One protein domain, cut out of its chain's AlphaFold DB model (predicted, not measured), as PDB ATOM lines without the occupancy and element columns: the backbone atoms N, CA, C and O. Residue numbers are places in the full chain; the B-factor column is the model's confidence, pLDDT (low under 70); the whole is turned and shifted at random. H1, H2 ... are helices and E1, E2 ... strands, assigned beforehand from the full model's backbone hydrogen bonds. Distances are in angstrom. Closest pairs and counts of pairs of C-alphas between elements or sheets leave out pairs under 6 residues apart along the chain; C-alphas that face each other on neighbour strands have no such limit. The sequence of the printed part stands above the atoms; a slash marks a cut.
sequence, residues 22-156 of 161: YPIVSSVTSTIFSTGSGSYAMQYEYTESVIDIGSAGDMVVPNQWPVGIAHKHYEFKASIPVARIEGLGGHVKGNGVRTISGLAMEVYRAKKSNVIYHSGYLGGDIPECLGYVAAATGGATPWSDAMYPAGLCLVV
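What this domain is: This is residues 22 to 156 of the 161 residues of an uncharacterized protein of Serratia marcescens (UniProt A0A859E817). A long strand hairpin, E1 and E2, with short E5 beside E2, makes one sheet; a smaller sheet, E4 E3 E6, is partly face to face with it, strands crossed. H2 packs on both sheets. The printed part has 135 residues, under half in named elements, with the order E1 E2 H1 E3 E4 H2 E5 E6; both sheets are antiparallel and the class is mixed. It is compact, radius of gyration of the C-alphas 14.4 A, yet elongated, spanning 47 by 27 by 23 A.

How they stand to each other: E1, residues 22 to 36, and E2, residues 39 to 52, form a hairpin; N 24 and O 49, 2.8 A apart, are within hydrogen-bond range. E5, residues 115 to 118, is antiparallel to E2, with N 44 and O 116 at 2.8 A. In the other sheet E3, residues 66 to 73, is the inner strand: N 73 and O 82 of E4, residues 82 to 85, are 2.9 A apart, and N 70 and O 131 of E6, residues 129 to 134, 2.8 A. The sheets form a sandwich, two sheets face to face, their strands at 56 degrees. E1 touches E6, the closest C-alphas being those of Val 25 and Gly 131, 5.9 A. H2, residues 100 to 110, is on the sheet E4 E3 E6 as two layers, helix over sheet, at a height of 8.0 A; its closest C-alphas to E3 are Val 107 and Gly 68, 6.1 A. H1, residues 54 to 57, is on neither sheet. In H2 every O i to N i+4 pair is within hydrogen-bond range; H1 is too short for one.

Where its parts are: E1 begins at C-alpha 22 (32.245, 53.564, 49.868) and is 37.5 A long, E2 40.8 A, E3 16.2 A, H2 15.3 A. E6, 14.7 A, ends at C-alpha 134 (30.293, 43.591, 57.609).

The domain as a whole: The farthest C-alphas, of Ser 37 and Ser 55, are 49.2 A apart. The printed part has no cut; the link E4 to H2 is long. Residues 87 to 89 have pLDDT under 70.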
ATOM      1  N   TYR A  22      32.354  55.005  49.749       97.38
ATOM      2  CA  TYR A  22      32.245  53.564  49.868       97.38
ATOM      3  C   TYR A  22      32.828  52.900  48.619       97.38
ATOM      4  O   TYR A  22      32.456  53.274  47.501       97.38
ATOM      5  N   PRO A  23      33.731  51.922  48.776       96.81
ATOM      6  CA  PRO A  23      34.260  51.175  47.649       96.81
ATOM      7  C   PRO A  23      33.218  50.161  47.163       96.81
ATOM      8  O   PRO A  23      32.627  49.425  47.952       96.81
ATOM      9  N   ILE A  24      32.992  50.110  45.856       97.12
ATOM     10  CA  ILE A  24      32.104  49.144  45.209       97.12
ATOM     11  C   ILE A  24      32.873  48.343  44.175       97.12
ATOM     12  O   ILE A  24      33.798  48.853  43.546       97.12
ATOM     13  N   VAL A  25      32.432  47.112  43.946       97.31
ATOM     14  CA  VAL A  25      32.890  46.320  42.807       97.31
ATOM     15  C   VAL A  25      32.255  46.898  41.539       97.31
ATOM     16  O   VAL A  25      31.032  46.968  41.440       97.31
ATOM     17  N   SER A  26      33.073  47.335  40.582       97.25
ATOM     18  CA  SER A  26      32.615  47.944  39.320       97.25
ATOM     19  C   SER A  26      32.568  46.962  38.155       97.25
ATOM     20  O   SER A  26      31.778  47.137  37.230       97.25
ATOM     21  N   SER A  27      33.397  45.923  38.186       97.50
ATOM     22  CA  SER A  27      33.312  44.795  37.262       97.50
ATOM     23  C   SER A  27      33.844  43.543  37.938       97.50
ATOM     24  O   SER A  27      34.697  43.638  38.817       97.50
ATOM     25  N   VAL A  28      33.352  42.380  37.526       96.50
ATOM     26  CA  VAL A  28      33.857  41.082  37.973       96.50
ATOM     27  C   VAL A  28      33.794  40.094  36.815       96.50
ATOM     28  O   VAL A  28      32.801  40.036  36.089       96.50
ATOM     29  N   THR A  29      34.865  39.337  36.628       95.69
ATOM     30  CA  THR A  29      34.918  38.162  35.759       95.69
ATOM     31  C   THR A  29      35.074  36.921  36.622       95.69
ATOM     32  O   THR A  29      35.520  36.988  37.768       95.69
ATOM     33  N   SER A  30      34.662  35.779  36.081       94.62
ATOM     34  CA  SER A  30      34.730  34.505  36.777       94.62
ATOM     35  C   SER A  30      35.284  33.438  35.846       94.62
ATOM     36  O   SER A  30      34.779  33.273  34.735       94.62
ATOM     37  N   THR A  31      36.317  32.726  36.293       94.06
ATOM     38  CA  THR A  31      36.964  31.647  35.538       94.06
ATOM     39  C   THR A  31      37.088  30.396  36.398       94.06
ATOM     40  O   THR A  31      37.432  30.475  37.578       94.06
ATOM     41  N   ILE A  32      36.800  29.227  35.824       91.69
ATOM     42  CA  ILE A  32      37.090  27.939  36.461       91.69
ATOM     43  C   ILE A  32      38.517  27.531  36.107       91.69
ATOM     44  O   ILE A  32      38.927  27.587  34.954       91.69
ATOM     45  N   PHE A  33      39.266  27.061  37.099       89.06
ATOM     46  CA  PHE A  33      40.603  26.522  36.897       89.06
ATOM     47  C   PHE A  33      40.780  25.200  37.643       89.06
ATOM     48  O   PHE A  33      40.151  24.941  38.671       89.06
ATOM     49  N   SER A  34      41.648  24.336  37.111       86.06
ATOM     50  CA  SER A  34      42.041  23.106  37.799       86.06
ATOM     51  C   SER A  34      43.023  23.440  38.919       86.06
ATOM     52  O   SER A  34      44.059  24.055  38.676       86.06
ATOM     53  N   THR A  35      42.743  22.986  40.138       84.69
ATOM     54  CA  THR A  35      43.675  23.111  41.271       84.69
ATOM     55  C   THR A  35      44.711  21.979  41.297       84.69
ATOM     56  O   THR A  35      45.483  21.874  42.247       84.69
ATOM     57  N   GLY A  36      44.708  21.096  40.291       77.69
ATOM     58  CA  GLY A  36      45.399  19.806  40.323       77.69
ATOM     59  C   GLY A  36      44.541  18.696  40.945       77.69
ATOM     60  O   GLY A  36      43.447  18.939  41.455       77.69
ATOM     61  N   SER A  37      45.010  17.445  40.847       75.38
ATOM     62  CA  SER A  37      44.365  16.239  41.418       75.38
ATOM     63  C   SER A  37      42.887  16.003  41.046       75.38
ATOM     64  O   SER A  37      42.180  15.305  41.764       75.38
ATOM     65  N   GLY A  38      42.411  16.560  39.926       75.81
ATOM     66  CA  GLY A  38      41.011  16.435  39.488       75.81
ATOM     67  C   GLY A  38      40.032  17.376  40.199       75.81
ATOM     68  O   GLY A  38      38.826  17.256  40.000       75.81
ATOM     69  N   SER A  39      40.538  18.316  41.000       83.19
ATOM     70  CA  SER A  39      39.736  19.335  41.671       83.19
ATOM     71  C   SER A  39      39.700  20.627  40.853       83.19
ATOM     72  O   SER A  39      40.655  20.970  40.146       83.19
ATOM     73  N   TYR A  40      38.581  21.339  40.959       86.00
ATOM     74  CA  TYR A  40      38.349  22.618  40.300       86.00
ATOM     75  C   TYR A  40      38.006  23.677  41.340       86.00
ATOM     76  O   TYR A  40      37.346  23.392  42.339       86.00
ATOM     77  N   ALA A  41      38.446  24.899  41.080       89.75
ATOM     78  CA  ALA A  41      38.071  26.084  41.829       89.75
ATOM     79  C   ALA A  41      37.703  27.196  40.851       89.75
ATOM     80  O   ALA A  41      37.914  27.082  39.642       89.75
ATOM     81  N   MET A  42      37.137  28.266  41.386       91.06
ATOM     82  CA  MET A  42      36.748  29.431  40.617       91.06
ATOM     83  C   MET A  42      37.528  30.645  41.103       91.06
ATOM     84  O   MET A  42      37.745  30.822  42.300       91.06
ATOM     85  N   GLN A  43      37.983  31.466  40.168       92.69
ATOM     86  CA  GLN A  43      38.665  32.719  40.445       92.69
ATOM     87  C   GLN A  43      37.742  33.869  40.061       92.69
ATOM     88  O   GLN A  43      37.188  33.877  38.962       92.69
ATOM     89  N   TYR A  44      37.580  34.834  40.962       93.56
ATOM     90  CA  TYR A  44      36.965  36.118  40.651       93.56
ATOM     91  C   TYR A  44      38.049  37.166  40.508       93.56
ATOM     92  O   TYR A  44      38.777  37.430  41.464       93.56
ATOM     93  N   GLU A  45      38.129  37.781  39.338       95.38
ATOM     94  CA  GLU A  45      38.950  38.968  39.118       95.38
ATOM     95  C   GLU A  45      38.024  40.164  39.002       95.38
ATOM     96  O   GLU A  45      37.020  40.113  38.291       95.38
ATOM     97  N   TYR A  46      38.322  41.237  39.724       95.81
ATOM     98  CA  TYR A  46      37.399  42.356  39.803       95.81
ATOM     99  C   TYR A  46      38.089  43.716  39.765       95.81
ATOM    100  O   TYR A  46      39.286  43.871  40.013       95.81
ATOM    101  N   THR A  47      37.309  44.733  39.426       97.19
ATOM    102  CA  THR A  47      37.704  46.137  39.547       97.19
ATOM    103  C   THR A  47      36.788  46.837  40.528       97.19
ATOM    104  O   THR A  47      35.709  46.337  40.851       97.19
ATOM    105  N   GLU A  48      37.217  47.999  41.004       96.81
ATOM    106  CA  GLU A  48      36.438  48.791  41.943       96.81
ATOM    107  C   GLU A  48      36.390  50.256  41.564       96.81
ATOM    108  O   GLU A  48      37.269  50.793  40.887       96.81
ATOM    109  N   SER A  49      35.371  50.915  42.095       97.25
ATOM    110  CA  SER A  49      35.238  52.364  42.097       97.25
ATOM    111  C   SER A  49      34.757  52.825  43.471       97.25
ATOM    112  O   SER A  49      34.354  52.013  44.301       97.25
ATOM    113  N   VAL A  50      34.820  54.128  43.733       97.88
ATOM    114  CA  VAL A  50      34.320  54.715  44.980       97.88
ATOM    115  C   VAL A  50      33.097  55.557  44.656       97.88
ATOM    116  O   VAL A  50      33.157  56.418  43.780       97.88
ATOM    117  N   ILE A  51      32.008  55.317  45.379       96.62
ATOM    118  CA  ILE A  51      30.775  56.105  45.306       96.62
ATOM    119  C   ILE A  51      30.471  56.727  46.668       96.62
ATOM    120  O   ILE A  51      31.030  56.309  47.677       96.62
ATOM    121  N   ASP A  52      29.572  57.705  46.714       95.94
ATOM    122  CA  ASP A  52      29.003  58.188  47.974       95.94
ATOM    123  C   ASP A  52      27.687  57.451  48.250       95.94
ATOM    124  O   ASP A  52      26.768  57.501  47.431       95.94
ATOM    125  N   ILE A  53      27.602  56.749  49.382       95.25
ATOM    126  CA  ILE A  53      26.384  56.026  49.795       95.25
ATOM    127  C   ILE A  53      25.460  56.874  50.674       95.25
ATOM    128  O   ILE A  53      24.358  56.437  51.016       95.25
ATOM    129  N   GLY A  54      25.908  58.078  51.039       92.44
ATOM    130  CA  GLY A  54      25.225  58.975  51.956       92.44
ATOM    131  C   GLY A  54      25.075  58.412  53.372       92.44
ATOM    132  O   GLY A  54      25.278  57.230  53.654       92.44
ATOM    133  N   SER A  55      24.636  59.273  54.284       90.81
ATOM    134  CA  SER A  55      24.460  58.916  55.698       90.81
ATOM    135  C   SER A  55      23.411  57.826  55.940       90.81
ATOM    136  O   SER A  55      23.491  57.117  56.937       90.81
ATOM    137  N   ALA A  56      22.436  57.665  55.039       89.12
ATOM    138  CA  ALA A  56      21.401  56.637  55.158       89.12
ATOM    139  C   ALA A  56      21.939  55.215  54.915       89.12
ATOM    140  O   ALA A  56      21.446  54.267  55.521       89.12
ATOM    141  N   GLY A  57      22.938  55.062  54.037       89.50
ATOM    142  CA  GLY A  57      23.601  53.780  53.786       89.50
ATOM    143  C   GLY A  57      24.757  53.493  54.746       89.50
ATOM    144  O   GLY A  57      25.196  52.347  54.860       89.50
ATOM    145  N   ASP A  58      25.261  54.519  55.436       95.75
ATOM    146  CA  ASP A  58      26.489  54.438  56.218       95.75
ATOM    147  C   ASP A  58      26.256  54.033  57.681       95.75
ATOM    148  O   ASP A  58      26.259  54.838  58.612       95.75
ATOM    149  N   MET A  59      26.029  52.740  57.875       95.69
ATOM    150  CA  MET A  59      25.682  52.151  59.168       95.69
ATOM    151  C   MET A  59      26.902  51.981  60.085       95.69
ATOM    152  O   MET A  59      27.989  51.624  59.628       95.69
ATOM    153  N   VAL A  60      26.714  52.151  61.398       97.69
ATOM    154  CA  VAL A  60      27.735  51.826  62.412       97.69
ATOM    155  C   VAL A  60      27.919  50.314  62.500       97.69
ATOM    156  O   VAL A  60      26.952  49.579  62.689       97.69
ATOM    157  N   VAL A  61      29.165  49.847  62.397       98.00
ATOM    158  CA  VAL A  61      29.471  48.413  62.436       98.00
ATOM    159  C   VAL A  61      29.596  47.934  63.887       98.00
ATOM    160  O   VAL A  61      30.377  48.522  64.651       98.00
ATOM    161  N   PRO A  62      28.886  46.858  64.282       98.00
ATOM    162  CA  PRO A  62      28.989  46.293  65.622       98.00
ATOM    163  C   PRO A  62      30.423  45.920  66.010       98.00
ATOM    164  O   PRO A  62      31.284  45.638  65.173       98.00
ATOM    165  N   ASN A  63      30.694  45.909  67.316       97.12
ATOM    166  CA  ASN A  63      32.012  45.545  67.820       97.12
ATOM    167  C   ASN A  63      32.403  44.125  67.372       97.12
ATOM    168  O   ASN A  63      31.591  43.205  67.418       97.12
ATOM    169  N   GLN A  64      33.666  43.958  66.980       95.25
ATOM    170  CA  GLN A  64      34.280  42.714  66.505       95.25
ATOM    171  C   GLN A  64      33.768  42.154  65.176       95.25
ATOM    172  O   GLN A  64      34.374  41.197  64.691       95.25
ATOM    173  N   TRP A  65      32.744  42.740  64.552       96.50
ATOM    174  CA  TRP A  65      32.305  42.305  63.227       96.50
ATOM    175  C   TRP A  65      33.390  42.641  62.196       96.50
ATOM    176  O   TRP A  65      33.736  43.822  62.062       96.50
ATOM    177  N   PRO A  66      33.988  41.654  61.502       95.94
ATOM    178  CA  PRO A  66      34.866  41.930  60.374       95.94
ATOM    179  C   PRO A  66      34.131  42.689  59.271       95.94
ATOM    180  O   PRO A  66      32.999  42.357  58.927       95.94
ATOM    181  N   VAL A  67      34.825  43.665  58.694       96.44
ATOM    182  CA  VAL A  67      34.477  44.375  57.467       96.44
ATOM    183  C   VAL A  67      35.531  44.051  56.427       96.44
ATOM    184  O   VAL A  67      36.726  44.183  56.703       96.44
ATOM    185  N   GLY A  68      35.102  43.653  55.238       95.56
ATOM    186  CA  GLY A  68      35.999  43.381  54.124       95.56
ATOM    187  C   GLY A  68      35.245  43.084  52.838       95.56
ATOM    188  O   GLY A  68      34.014  43.080  52.820       95.56
ATOM    189  N   ILE A  69      35.999  42.847  51.765       94.69
ATOM    190  CA  ILE A  69      35.428  42.324  50.525       94.69
ATOM    191  C   ILE A  69      34.949  40.889  50.774       94.69
ATOM    192  O   ILE A  69      35.656  40.087  51.392       94.69
ATOM    193  N   ALA A  70      33.737  40.584  50.334       94.38
ATOM    194  CA  ALA A  70      33.127  39.279  50.484       94.38
ATOM    195  C   ALA A  70      32.317  38.905  49.257       94.38
ATOM    196  O   ALA A  70      31.767  39.773  48.573       94.38
ATOM    197  N   HIS A  71      32.168  37.604  49.045       94.12
ATOM    198  CA  HIS A  71      31.159  37.072  48.145       94.12
ATOM    199  C   HIS A  71      30.036  36.380  48.904       94.12
ATOM    200  O   HIS A  71      30.213  35.822  49.995       94.12
ATOM    201  N   LYS A  72      28.854  36.416  48.291       94.69
ATOM    202  CA  LYS A  72      27.728  35.567  48.658       94.69
ATOM    203  C   LYS A  72      28.057  34.144  48.252       94.69
ATOM    204  O   LYS A  72      28.062  33.848  47.068       94.69
ATOM    205  N   HIS A  73      28.298  33.294  49.236       94.38
ATOM    206  CA  HIS A  73      28.898  31.992  49.031       94.38
ATOM    207  C   HIS A  73      27.904  30.851  49.250       94.38
ATOM    208  O   HIS A  73      27.280  30.773  50.313       94.38
ATOM    209  N   TYR A  74      27.814  29.945  48.277       94.44
ATOM    210  CA  TYR A  74      27.129  28.661  48.401       94.44
ATOM    211  C   TYR A  74      28.141  27.511  48.480       94.44
ATOM    212  O   TYR A  74      28.947  27.309  47.571       94.44
ATOM    213  N   GLU A  75      28.062  26.705  49.540       92.62
ATOM    214  CA  GLU A  75      28.864  25.477  49.655       92.62
ATOM    215  C   GLU A  75      28.383  24.432  48.632       92.62
ATOM    216  O   GLU A  75      29.170  23.750  47.981       92.62
ATOM    217  N   PHE A  76      27.064  24.343  48.445       92.38
ATOM    218  CA  PHE A  76      26.398  23.504  47.449       92.38
ATOM    219  C   PHE A  76      25.070  24.148  47.026       92.38
ATOM    220  O   PHE A  76      24.559  25.043  47.693       92.38
ATOM    221  N   LYS A  77      24.456  23.664  45.938       91.38
ATOM    222  CA  LYS A  77      23.270  24.279  45.307       91.38
ATOM    223  C   LYS A  77      22.123  24.644  46.270       91.38
ATOM    224  O   LYS A  77      21.450  25.649  46.083       91.38
ATOM    225  N   ALA A  78      21.876  23.818  47.284       92.88
ATOM    226  CA  ALA A  78      20.781  23.993  48.241       92.88
ATOM    227  C   ALA A  78      21.207  24.611  49.588       92.88
ATOM    228  O   ALA A  78      20.386  24.686  50.501       92.88
ATOM    229  N   SER A  79      22.474  25.011  49.758       94.62
ATOM    230  CA  SER A  79      22.943  25.573  51.028       94.62
ATOM    231  C   SER A  79      22.371  26.971  51.262       94.62
ATOM    232  O   SER A  79      22.173  27.740  50.320       94.62
ATOM    233  N   ILE A  80      22.175  27.337  52.529       95.25
ATOM    234  CA  ILE A  80      21.925  28.734  52.901       95.25
ATOM    235  C   ILE A  80      23.191  29.531  52.555       95.25
ATOM    236  O   ILE A  80      24.269  29.147  53.013       95.25
ATOM    237  N   PRO A  81      23.098  30.605  51.753       95.69
ATOM    238  CA  PRO A  81      24.275  31.372  51.392       95.69
ATOM    239  C   PRO A  81      24.831  32.112  52.600       95.69
ATOM    240  O   PRO A  81      24.070  32.670  53.395       95.69
ATOM    241  N   VAL A  82      26.153  32.185  52.691       95.81
ATOM    242  CA  VAL A  82      26.864  32.922  53.742       95.81
ATOM    243  C   VAL A  82      27.680  34.065  53.151       95.81
ATOM    244  O   VAL A  82      28.057  34.038  51.981       95.81
ATOM    245  N   ALA A  83      27.958  35.084  53.958       94.94
ATOM    246  CA  ALA A  83      28.952  36.096  53.630       94.94
ATOM    247  C   ALA A  83      30.349  35.546  53.926       94.94
ATOM    248  O   ALA A  83      30.715  35.350  55.089       94.94
ATOM    249  N   ARG A  84      31.128  35.299  52.870       93.81
ATOM    250  CA  ARG A  84      32.510  34.837  52.987       93.81
ATOM    251  C   ARG A  84      33.448  36.016  52.780       93.81
ATOM    252  O   ARG A  84      33.664  36.447  51.656       93.81
ATOM    253  N   ILE A  85      33.940  36.570  53.887       92.88
ATOM    254  CA  ILE A  85      34.884  37.688  53.885       92.88
ATOM    255  C   ILE A  85      36.277  37.137  53.614       92.88
ATOM    256  O   ILE A  85      36.763  36.239  54.305       92.88
ATOM    257  N   GLU A  86      36.937  37.711  52.622       81.81
ATOM    258  CA  GLU A  86      38.210  37.210  52.135       81.81
ATOM    259  C   GLU A  86      39.360  37.521  53.090       81.81
ATOM    260  O   GLU A  86      39.598  38.662  53.489       81.81
ATOM    261  N   GLY A  87      40.125  36.483  53.436       63.41
ATOM    262  CA  GLY A  87      41.270  36.608  54.339       63.41
ATOM    263  C   GLY A  87      42.474  37.315  53.707       63.41
ATOM    264  O   GLY A  87      43.250  37.953  54.417       63.41
ATOM    265  N   LEU A  88      42.625  37.234  52.380       53.00
ATOM    266  CA  LEU A  88      43.810  37.717  51.655       53.00
ATOM    267  C   LEU A  88      43.817  39.239  51.421       53.00
ATOM    268  O   LEU A  88      44.885  39.822  51.229       53.00
ATOM    269  N   GLY A  89      42.653  39.896  51.476       54.38
ATOM    270  CA  GLY A  89      42.522  41.354  51.348       54.38
ATOM    271  C   GLY A  89      42.715  42.122  52.659       54.38
ATOM    272  O   GLY A  89      42.810  43.347  52.639       54.38
ATOM    273  N   GLY A  90      42.797  41.402  53.783       73.31
ATOM    274  CA  GLY A  90      42.661  41.978  55.115       73.31
ATOM    275  C   GLY A  90      41.204  42.333  55.418       73.31
ATOM    276  O   GLY A  90      40.447  42.769  54.556       73.31
ATOM    277  N   HIS A  91      40.802  42.137  56.666       90.00
ATOM    278  CA  HIS A  91      39.558  42.684  57.191       90.00
ATOM    279  C   HIS A  91      39.901  43.629  58.333       90.00
ATOM    280  O   HIS A  91      40.902  43.451  59.031       90.00
ATOM    281  N   VAL A  92      39.041  44.611  58.554       94.12
ATOM    282  CA  VAL A  92      39.110  45.478  59.729       94.12
ATOM    283  C   VAL A  92      37.926  45.166  60.621       94.12
ATOM    284  O   VAL A  92      36.850  44.828  60.141       94.12
ATOM    285  N   LYS A  93      38.110  45.235  61.934       95.12
ATOM    286  CA  LYS A  93      37.022  44.953  62.869       95.12
ATOM    287  C   LYS A  93      36.282  46.232  63.225       95.12
ATOM    288  O   LYS A  93      36.905  47.253  63.523       95.12
ATOM    289  N   GLY A  94      34.957  46.148  63.259       96.25
ATOM    290  CA  GLY A  94      34.127  47.169  63.877       96.25
ATOM    291  C   GLY A  94      34.440  47.324  65.365       96.25
ATOM    292  O   GLY A  94      34.859  46.381  66.041       96.25
ATOM    293  N   ASN A  95      34.221  48.531  65.880       96.69
ATOM    294  CA  ASN A  95      34.375  48.875  67.296       96.69
ATOM    295  C   ASN A  95      33.072  49.411  67.918       96.69
ATOM    296  O   ASN A  95      33.105  49.946  69.022       96.69
ATOM    297  N   GLY A  96      31.939  49.309  67.210       97.50
ATOM    298  CA  GLY A  96      30.653  49.864  67.647       97.50
ATOM    299  C   GLY A  96      30.526  51.385  67.505       97.50
ATOM    300  O   GLY A  96      29.547  51.945  67.986       97.50
ATOM    301  N   VAL A  97      31.497  52.057  66.876       97.44
ATOM    302  CA  VAL A  97      31.500  53.521  66.677       97.44
ATOM    303  C   VAL A  97      31.733  53.890  65.211       97.44
ATOM    304  O   VAL A  97      31.086  54.791  64.687       97.44
ATOM    305  N   ARG A  98      32.663  53.207  64.535       96.81
ATOM    306  CA  ARG A  98      33.010  53.476  63.133       96.81
ATOM    307  C   ARG A  98      31.951  52.924  62.179       96.81
ATOM    308  O   ARG A  98      31.395  51.847  62.406       96.81
ATOM    309  N   THR A  99      31.712  53.654  61.095       97.56
ATOM    310  CA  THR A  99      30.751  53.276  60.061       97.56
ATOM    311  C   THR A  99      31.346  52.321  59.031       97.56
ATOM    312  O   THR A  99      32.570  52.187  58.903       97.56
ATOM    313  N   ILE A 100      30.471  51.629  58.301       97.50
ATOM    314  CA  ILE A 100      30.860  50.647  57.296       97.50
ATOM    315  C   ILE A 100      31.636  51.293  56.146       97.50
ATOM    316  O   ILE A 100      32.590  50.681  55.679       97.50
ATOM    317  N   SER A 101      31.317  52.527  55.737       97.44
ATOM    318  CA  SER A 101      32.072  53.234  54.693       97.44
ATOM    319  C   SER A 101      33.513  53.499  55.113       97.44
ATOM    320  O   SER A 101      34.449  53.144  54.397       97.44
ATOM    321  N   GLY A 102      33.718  54.007  56.331       96.62
ATOM    322  CA  GLY A 102      35.049  54.294  56.855       96.62
ATOM    323  C   GLY A 102      35.905  53.040  57.024       96.62
ATOM    324  O   GLY A 102      37.115  53.086  56.800       96.62
ATOM    325  N   LEU A 103      35.292  51.920  57.412       97.12
ATOM    326  CA  LEU A 103      35.971  50.631  57.564       97.12
ATOM    327  C   LEU A 103      36.245  49.965  56.205       97.12
ATOM    328  O   LEU A 103      37.358  49.504  55.963       97.12
ATOM    329  N   ALA A 104      35.281  49.974  55.284       96.69
ATOM    330  CA  ALA A 104      35.453  49.435  53.937       96.69
ATOM    331  C   ALA A 104      36.531  50.200  53.154       96.69
ATOM    332  O   ALA A 104      37.372  49.582  52.506       96.69
ATOM    333  N   MET A 105      36.581  51.532  53.279       97.06
ATOM    334  CA  MET A 105      37.634  52.352  52.670       97.06
ATOM    335  C   MET A 105      39.031  52.045  53.219       97.06
ATOM    336  O   MET A 105      40.012  52.178  52.488       97.06
ATOM    337  N   GLU A 106      39.146  51.643  54.487       95.81
ATOM    338  CA  GLU A 106      40.419  51.190  55.058       95.81
ATOM    339  C   GLU A 106      40.881  49.896  54.382       95.81
ATOM    340  O   GLU A 106      42.015  49.825  53.911       95.81
ATOM    341  N   VAL A 107      39.980  48.922  54.231       95.06
ATOM    342  CA  VAL A 107      40.267  47.666  53.520       95.06
ATOM    343  C   VAL A 107      40.613  47.926  52.054       95.06
ATOM    344  O   VAL A 107      41.623  47.434  51.563       95.06
ATOM    345  N   TYR A 108      39.819  48.744  51.359       95.12
ATOM    346  CA  TYR A 108      40.052  49.141  49.968       95.12
ATOM    347  C   TYR A 108      41.440  49.741  49.736       95.12
ATOM    348  O   TYR A 108      42.097  49.420  48.753       95.12
ATOM    349  N   ARG A 109      41.920  50.582  50.657       94.19
ATOM    350  CA  ARG A 109      43.249  51.204  50.553       94.19
ATOM    351  C   ARG A 109      44.387  50.258  50.932       94.19
ATOM    352  O   ARG A 109      45.502  50.450  50.457       94.19
ATOM    353  N   ALA A 110      44.133  49.298  51.820       92.00
ATOM    354  CA  ALA A 110      45.159  48.411  52.367       92.00
ATOM    355  C   ALA A 110      45.354  47.119  51.561       92.00
ATOM    356  O   ALA A 110      46.408  46.482  51.667       92.00
ATOM    357  N   LYS A 111      44.348  46.700  50.789       88.88
ATOM    358  CA  LYS A 111      44.401  45.434  50.061       88.88
ATOM    359  C   LYS A 111      45.468  45.437  48.967       88.88
ATOM    360  O   LYS A 111      45.840  46.469  48.417       88.88
ATOM    361  N   LYS A 112      45.934  44.235  48.630       86.44
ATOM    362  CA  LYS A 112      47.046  44.027  47.687       86.44
ATOM    363  C   LYS A 112      46.628  43.441  46.341       86.44
ATOM    364  O   LYS A 112      47.439  43.416  45.425       86.44
ATOM    365  N   SER A 113      45.409  42.917  46.242       88.81
ATOM    366  CA  SER A 113      44.927  42.206  45.062       88.81
ATOM    367  C   SER A 113      43.414  42.335  44.927       88.81
ATOM    368  O   SER A 113      42.702  42.412  45.932       88.81
ATOM    369  N   ASN A 114      42.943  42.299  43.682       93.19
ATOM    370  CA  ASN A 114      41.529  42.219  43.325       93.19
ATOM    371  C   ASN A 114      41.191  40.831  42.773       93.19
ATOM    372  O   ASN A 114      40.573  40.693  41.719       93.19
ATOM    373  N   VAL A 115      41.649  39.804  43.487       92.31
ATOM    374  CA  VAL A 115      41.421  38.404  43.143       92.31
ATOM    375  C   VAL A 115      40.854  37.679  44.353       92.31
ATOM    376  O   VAL A 115      41.350  37.861  45.465       92.31
ATOM    377  N   ILE A 116      39.818  36.873  44.128       91.19
ATOM    378  CA  ILE A 116      39.176  36.030  45.140       91.19
ATOM    379  C   ILE A 116      39.136  34.598  44.638       91.19
ATOM    380  O   ILE A 116      38.792  34.346  43.485       91.19
ATOM    381  N   TYR A 117      39.483  33.665  45.522       89.50
ATOM    382  CA  TYR A 117      39.414  32.239  45.239       89.50
ATOM    383  C   TYR A 117      38.153  31.659  45.859       89.50
ATOM    384  O   TYR A 117      38.017  31.559  47.077       89.50
ATOM    385  N   HIS A 118      37.239  31.242  44.998       89.69
ATOM    386  CA  HIS A 118      36.015  30.571  45.375       89.69
ATOM    387  C   HIS A 118      36.204  29.049  45.273       89.69
ATOM    388  O   HIS A 118      36.537  28.493  44.224       89.69
ATOM    389  N   SER A 119      35.923  28.368  46.379       86.50
ATOM    390  CA  SER A 119      35.708  26.921  46.457       86.50
ATOM    391  C   SER A 119      34.268  26.677  46.887       86.50
ATOM    392  O   SER A 119      33.824  27.387  47.784       86.50
ATOM    393  N   GLY A 120      33.589  25.668  46.344       87.94
ATOM    394  CA  GLY A 120      32.201  25.349  46.687       87.94
ATOM    395  C   GLY A 120      31.374  25.092  45.436       87.94
ATOM    396  O   GLY A 120      31.814  24.376  44.532       87.94
ATOM    397  N   TYR A 121      30.175  25.666  45.371       89.69
ATOM    398  CA  TYR A 121      29.277  25.468  44.243       89.69
ATOM    399  C   TYR A 121      29.719  26.223  42.979       89.69
ATOM    400  O   TYR A 121      29.639  27.443  42.902       89.69
ATOM    401  N   LEU A 122      30.096  25.482  41.931       87.19
ATOM    402  CA  LEU A 122      30.607  26.044  40.669       87.19
ATOM    403  C   LEU A 122      29.552  26.145  39.547       87.19
ATOM    404  O   LEU A 122      29.896  26.411  38.400       87.19
ATOM    405  N   GLY A 123      28.274  25.873  39.840       77.44
ATOM    406  CA  GLY A 123      27.252  25.624  38.813       77.44
ATOM    407  C   GLY A 123      26.777  26.846  38.021       77.44
ATOM    408  O   GLY A 123      26.112  26.666  37.004       77.44
ATOM    409  N   GLY A 124      27.094  28.071  38.458       78.56
ATOM    410  CA  GLY A 124      26.787  29.325  37.746       78.56
ATOM    411  C   GLY A 124      25.297  29.654  37.542       78.56
ATOM    412  O   GLY A 124      24.968  30.743  37.085       78.56
ATOM    413  N   ASP A 125      24.389  28.740  37.880       85.75
ATOM    414  CA  ASP A 125      22.929  28.855  37.774       85.75
ATOM    415  C   ASP A 125      22.286  29.495  39.013       85.75
ATOM    416  O   ASP A 125      21.121  29.892  38.972       85.75
ATOM    417  N   ILE A 126      23.035  29.614  40.112       86.12
ATOM    418  CA  ILE A 126      22.636  30.366  41.301       86.12
ATOM    419  C   ILE A 126      23.498  31.626  41.385       86.12
ATOM    420  O   ILE A 126      24.724  31.513  41.391       86.12
ATOM    421  N   PRO A 127      22.889  32.822  41.478       87.44
ATOM    422  CA  PRO A 127      23.643  34.064  41.502       87.44
ATOM    423  C   PRO A 127      24.381  34.239  42.836       87.44
ATOM    424  O   PRO A 127      23.770  34.478  43.891       87.44
ATOM    425  N   GLU A 128      25.708  34.164  42.757       93.44
ATOM    426  CA  GLU A 128      26.625  34.770  43.721       93.44
ATOM    427  C   GLU A 128      26.806  36.256  43.391       93.44
ATOM    428  O   GLU A 128      26.456  36.738  42.310       93.44
ATOM    429  N   CYS A 129      27.320  37.021  44.342       94.81
ATOM    430  CA  CYS A 129      27.614  38.432  44.137       94.81
ATOM    431  C   CYS A 129      28.798  38.842  45.013       94.81
ATOM    432  O   CYS A 129      29.069  38.181  46.017       94.81
ATOM    433  N   LEU A 130      29.493  39.910  44.628       95.69
ATOM    434  CA  LEU A 130      30.679  40.422  45.300       95.69
ATOM    435  C   LEU A 130      30.458  41.857  45.786       95.69
ATOM    436  O   LEU A 130      29.928  42.697  45.056       95.69
ATOM    437  N   GLY A 131      30.886  42.151  47.009       95.94
ATOM    438  CA  GLY A 131      30.790  43.489  47.584       95.94
ATOM    439  C   GLY A 131      31.494  43.596  48.929       95.94
ATOM    440  O   GLY A 131      31.902  42.598  49.523       95.94
ATOM    441  N   TYR A 132      31.650  44.820  49.421       96.31
ATOM    442  CA  TYR A 132      32.091  45.030  50.794       96.31
ATOM    443  C   TYR A 132      30.935  44.737  51.745       96.31
ATOM    444  O   TYR A 132      29.800  45.151  51.514       96.31
ATOM    445  N   VAL A 133      31.215  44.012  52.820       96.62
ATOM    446  CA  VAL A 133      30.213  43.665  53.833       96.62
ATOM    447  C   VAL A 133      30.827  43.749  55.220       96.62
ATOM    448  O   VAL A 133      32.043  43.622  55.381       96.62
ATOM    449  N   ALA A 134      29.979  43.913  56.228       96.88
ATOM    450  CA  ALA A 134      30.293  43.591  57.609       96.88
ATOM    451  C   ALA A 134      29.468  42.381  58.058       96.88
ATOM    452  O   ALA A 134      28.291  42.273  57.721       96.88
ATOM    453  N   ALA A 135      30.059  41.472  58.825       96.38
ATOM    454  CA  ALA A 135      29.378  40.253  59.254       96.38
ATOM    455  C   ALA A 135      29.812  39.848  60.666       96.38
ATOM    456  O   ALA A 135      30.928  40.156  61.070       96.38
ATOM    457  N   ALA A 136      28.966  39.131  61.413       95.25
ATOM    458  CA  ALA A 136      29.298  38.674  62.770       95.25
ATOM    459  C   ALA A 136      30.527  37.750  62.795       95.25
ATOM    460  O   ALA A 136      31.347  37.788  63.711       95.25
ATOM    461  N   THR A 137      30.659  36.935  61.753       89.81
ATOM    462  CA  THR A 137      31.797  36.057  61.484       89.81
ATOM    463  C   THR A 137      32.149  36.122  59.999       89.81
ATOM    464  O   THR A 137      31.257  36.226  59.155       89.81
ATOM    465  N   GLY A 138      33.435  36.024  59.657       80.06
ATOM    466  CA  GLY A 138      33.923  36.178  58.277       80.06
ATOM    467  C   GLY A 138      33.632  35.015  57.319       80.06
ATOM    468  O   GLY A 138      34.211  34.978  56.241       80.06
ATOM    469  N   GLY A 139      32.784  34.054  57.689       84.81
ATOM    470  CA  GLY A 139      32.487  32.903  56.825       84.81
ATOM    471  C   GLY A 139      31.330  32.007  57.260       84.81
ATOM    472  O   GLY A 139      31.060  31.024  56.582       84.81
ATOM    473  N   ALA A 140      30.648  32.312  58.367       87.06
ATOM    474  CA  ALA A 140      29.492  31.542  58.833       87.06
ATOM    475  C   ALA A 140      28.230  32.403  59.012       87.06
ATOM    476  O   ALA A 140      27.186  31.890  59.402       87.06
ATOM    477  N   THR A 141      28.311  33.707  58.736       95.12
ATOM    478  CA  THR A 141      27.155  34.607  58.829       95.12
ATOM    479  C   THR A 141      26.260  34.383  57.612       95.12
ATOM    480  O   THR A 141      26.765  34.539  56.495       95.12
ATOM    481  N   PRO A 142      24.967  34.048  57.777       96.31
ATOM    482  CA  PRO A 142      24.031  34.005  56.660       96.31
ATOM    483  C   PRO A 142      24.075  35.313  55.872       96.31
ATOM    484  O   PRO A 142      24.170  36.391  56.453       96.31
ATOM    485  N   TRP A 143      24.001  35.238  54.544       95.62
ATOM    486  CA  TRP A 143      24.078  36.425  53.690       95.62
ATOM    487  C   TRP A 143      22.992  37.459  54.030       95.62
ATOM    488  O   TRP A 143      23.233  38.658  53.943       95.62
ATOM    489  N   SER A 144      21.814  36.993  54.458       95.19
ATOM    490  CA  SER A 144      20.704  37.837  54.921       95.19
ATOM    491  C   SER A 144      21.032  38.682  56.150       95.19
ATOM    492  O   SER A 144      20.386  39.703  56.366       95.19
ATOM    493  N   ASP A 145      22.013  38.253  56.942       96.50
ATOM    494  CA  ASP A 145      22.365  38.854  58.229       96.50
ATOM    495  C   ASP A 145      23.637  39.711  58.111       96.50
ATOM    496  O   ASP A 145      24.068  40.348  59.075       96.50
ATOM    497  N   ALA A 146      24.258  39.727  56.927       96.06
ATOM    498  CA  ALA A 146      25.380  40.594  56.624       96.06
ATOM    499  C   ALA A 146      24.906  42.041  56.431       96.06
ATOM    500  O   ALA A 146      23.867  42.319  55.833       96.06
ATOM    501  N   MET A 147      25.710  42.984  56.908       96.50
ATOM    502  CA  MET A 147      25.475  44.409  56.737       96.50
ATOM    503  C   MET A 147      26.212  44.917  55.504       96.50
ATOM    504  O   MET A 147      27.435  44.826  55.420       96.50
ATOM    505  N   TYR A 148      25.473  45.506  54.574       95.69
ATOM    506  CA  TYR A 148      26.003  46.233  53.427       95.69
ATOM    507  C   TYR A 148      24.918  47.181  52.895       95.69
ATOM    508  O   TYR A 148      23.730  46.925  53.113       95.69
ATOM    509  N   PRO A 149      25.273  48.285  52.219       94.00
ATOM    510  CA  PRO A 149      24.264  49.150  51.626       94.00
ATOM    511  C   PRO A 149      23.526  48.414  50.497       94.00
ATOM    512  O   PRO A 149      24.138  47.751  49.655       94.00
ATOM    513  N   ALA A 150      22.196  48.513  50.484       89.00
ATOM    514  CA  ALA A 150      21.362  47.791  49.530       89.00
ATOM    515  C   ALA A 150      21.749  48.111  48.073       89.00
ATOM    516  O   ALA A 150      21.987  49.263  47.717       89.00
ATOM    517  N   GLY A 151      21.793  47.080  47.225       87.31
ATOM    518  CA  GLY A 151      22.118  47.213  45.800       87.31
ATOM    519  C   GLY A 151      23.612  47.272  45.461       87.31
ATOM    520  O   GLY A 151      23.942  47.312  44.283       87.31
ATOM    521  N   LEU A 152      24.514  47.229  46.449       92.75
ATOM    522  CA  LEU A 152      25.965  47.330  46.210       92.75
ATOM    523  C   LEU A 152      26.700  45.985  46.117       92.75
ATOM    524  O   LEU A 152      27.929  45.953  46.121       92.75
ATOM    525  N   CYS A 153      25.962  44.879  46.018       94.25
ATOM    526  CA  CYS A 153      26.541  43.585  45.679       94.25
ATOM    527  C   CYS A 153      26.453  43.371  44.166       94.25
ATOM    528  O   CYS A 153      25.352  43.234  43.626       94.25
ATOM    529  N   LEU A 154      27.597  43.339  43.482       96.75
ATOM    530  CA  LEU A 154      27.643  43.111  42.042       96.75
ATOM    531  C   LEU A 154      27.517  41.616  41.755       96.75
ATOM    532  O   LEU A 154      28.320  40.824  42.245       96.75
ATOM    533  N   VAL A 155      26.516  41.222  40.968       96.25
ATOM    534  CA  VAL A 155      26.300  39.817  40.595       96.25
ATOM    535  C   VAL A 155      27.513  39.287  39.834       96.25
ATOM    536  O   VAL A 155      27.974  39.904  38.874       96.25
ATOM    537  N   VAL A 156      28.011  38.131  40.265       94.69
ATOM    538  CA  VAL A 156      29.092  37.427  39.580       94.69
ATOM    539  C   VAL A 156      28.503  36.733  38.346       94.69
ATOM    540  O   VAL A 156      27.512  36.008  38.481       94.69
TER     541      VAL A 156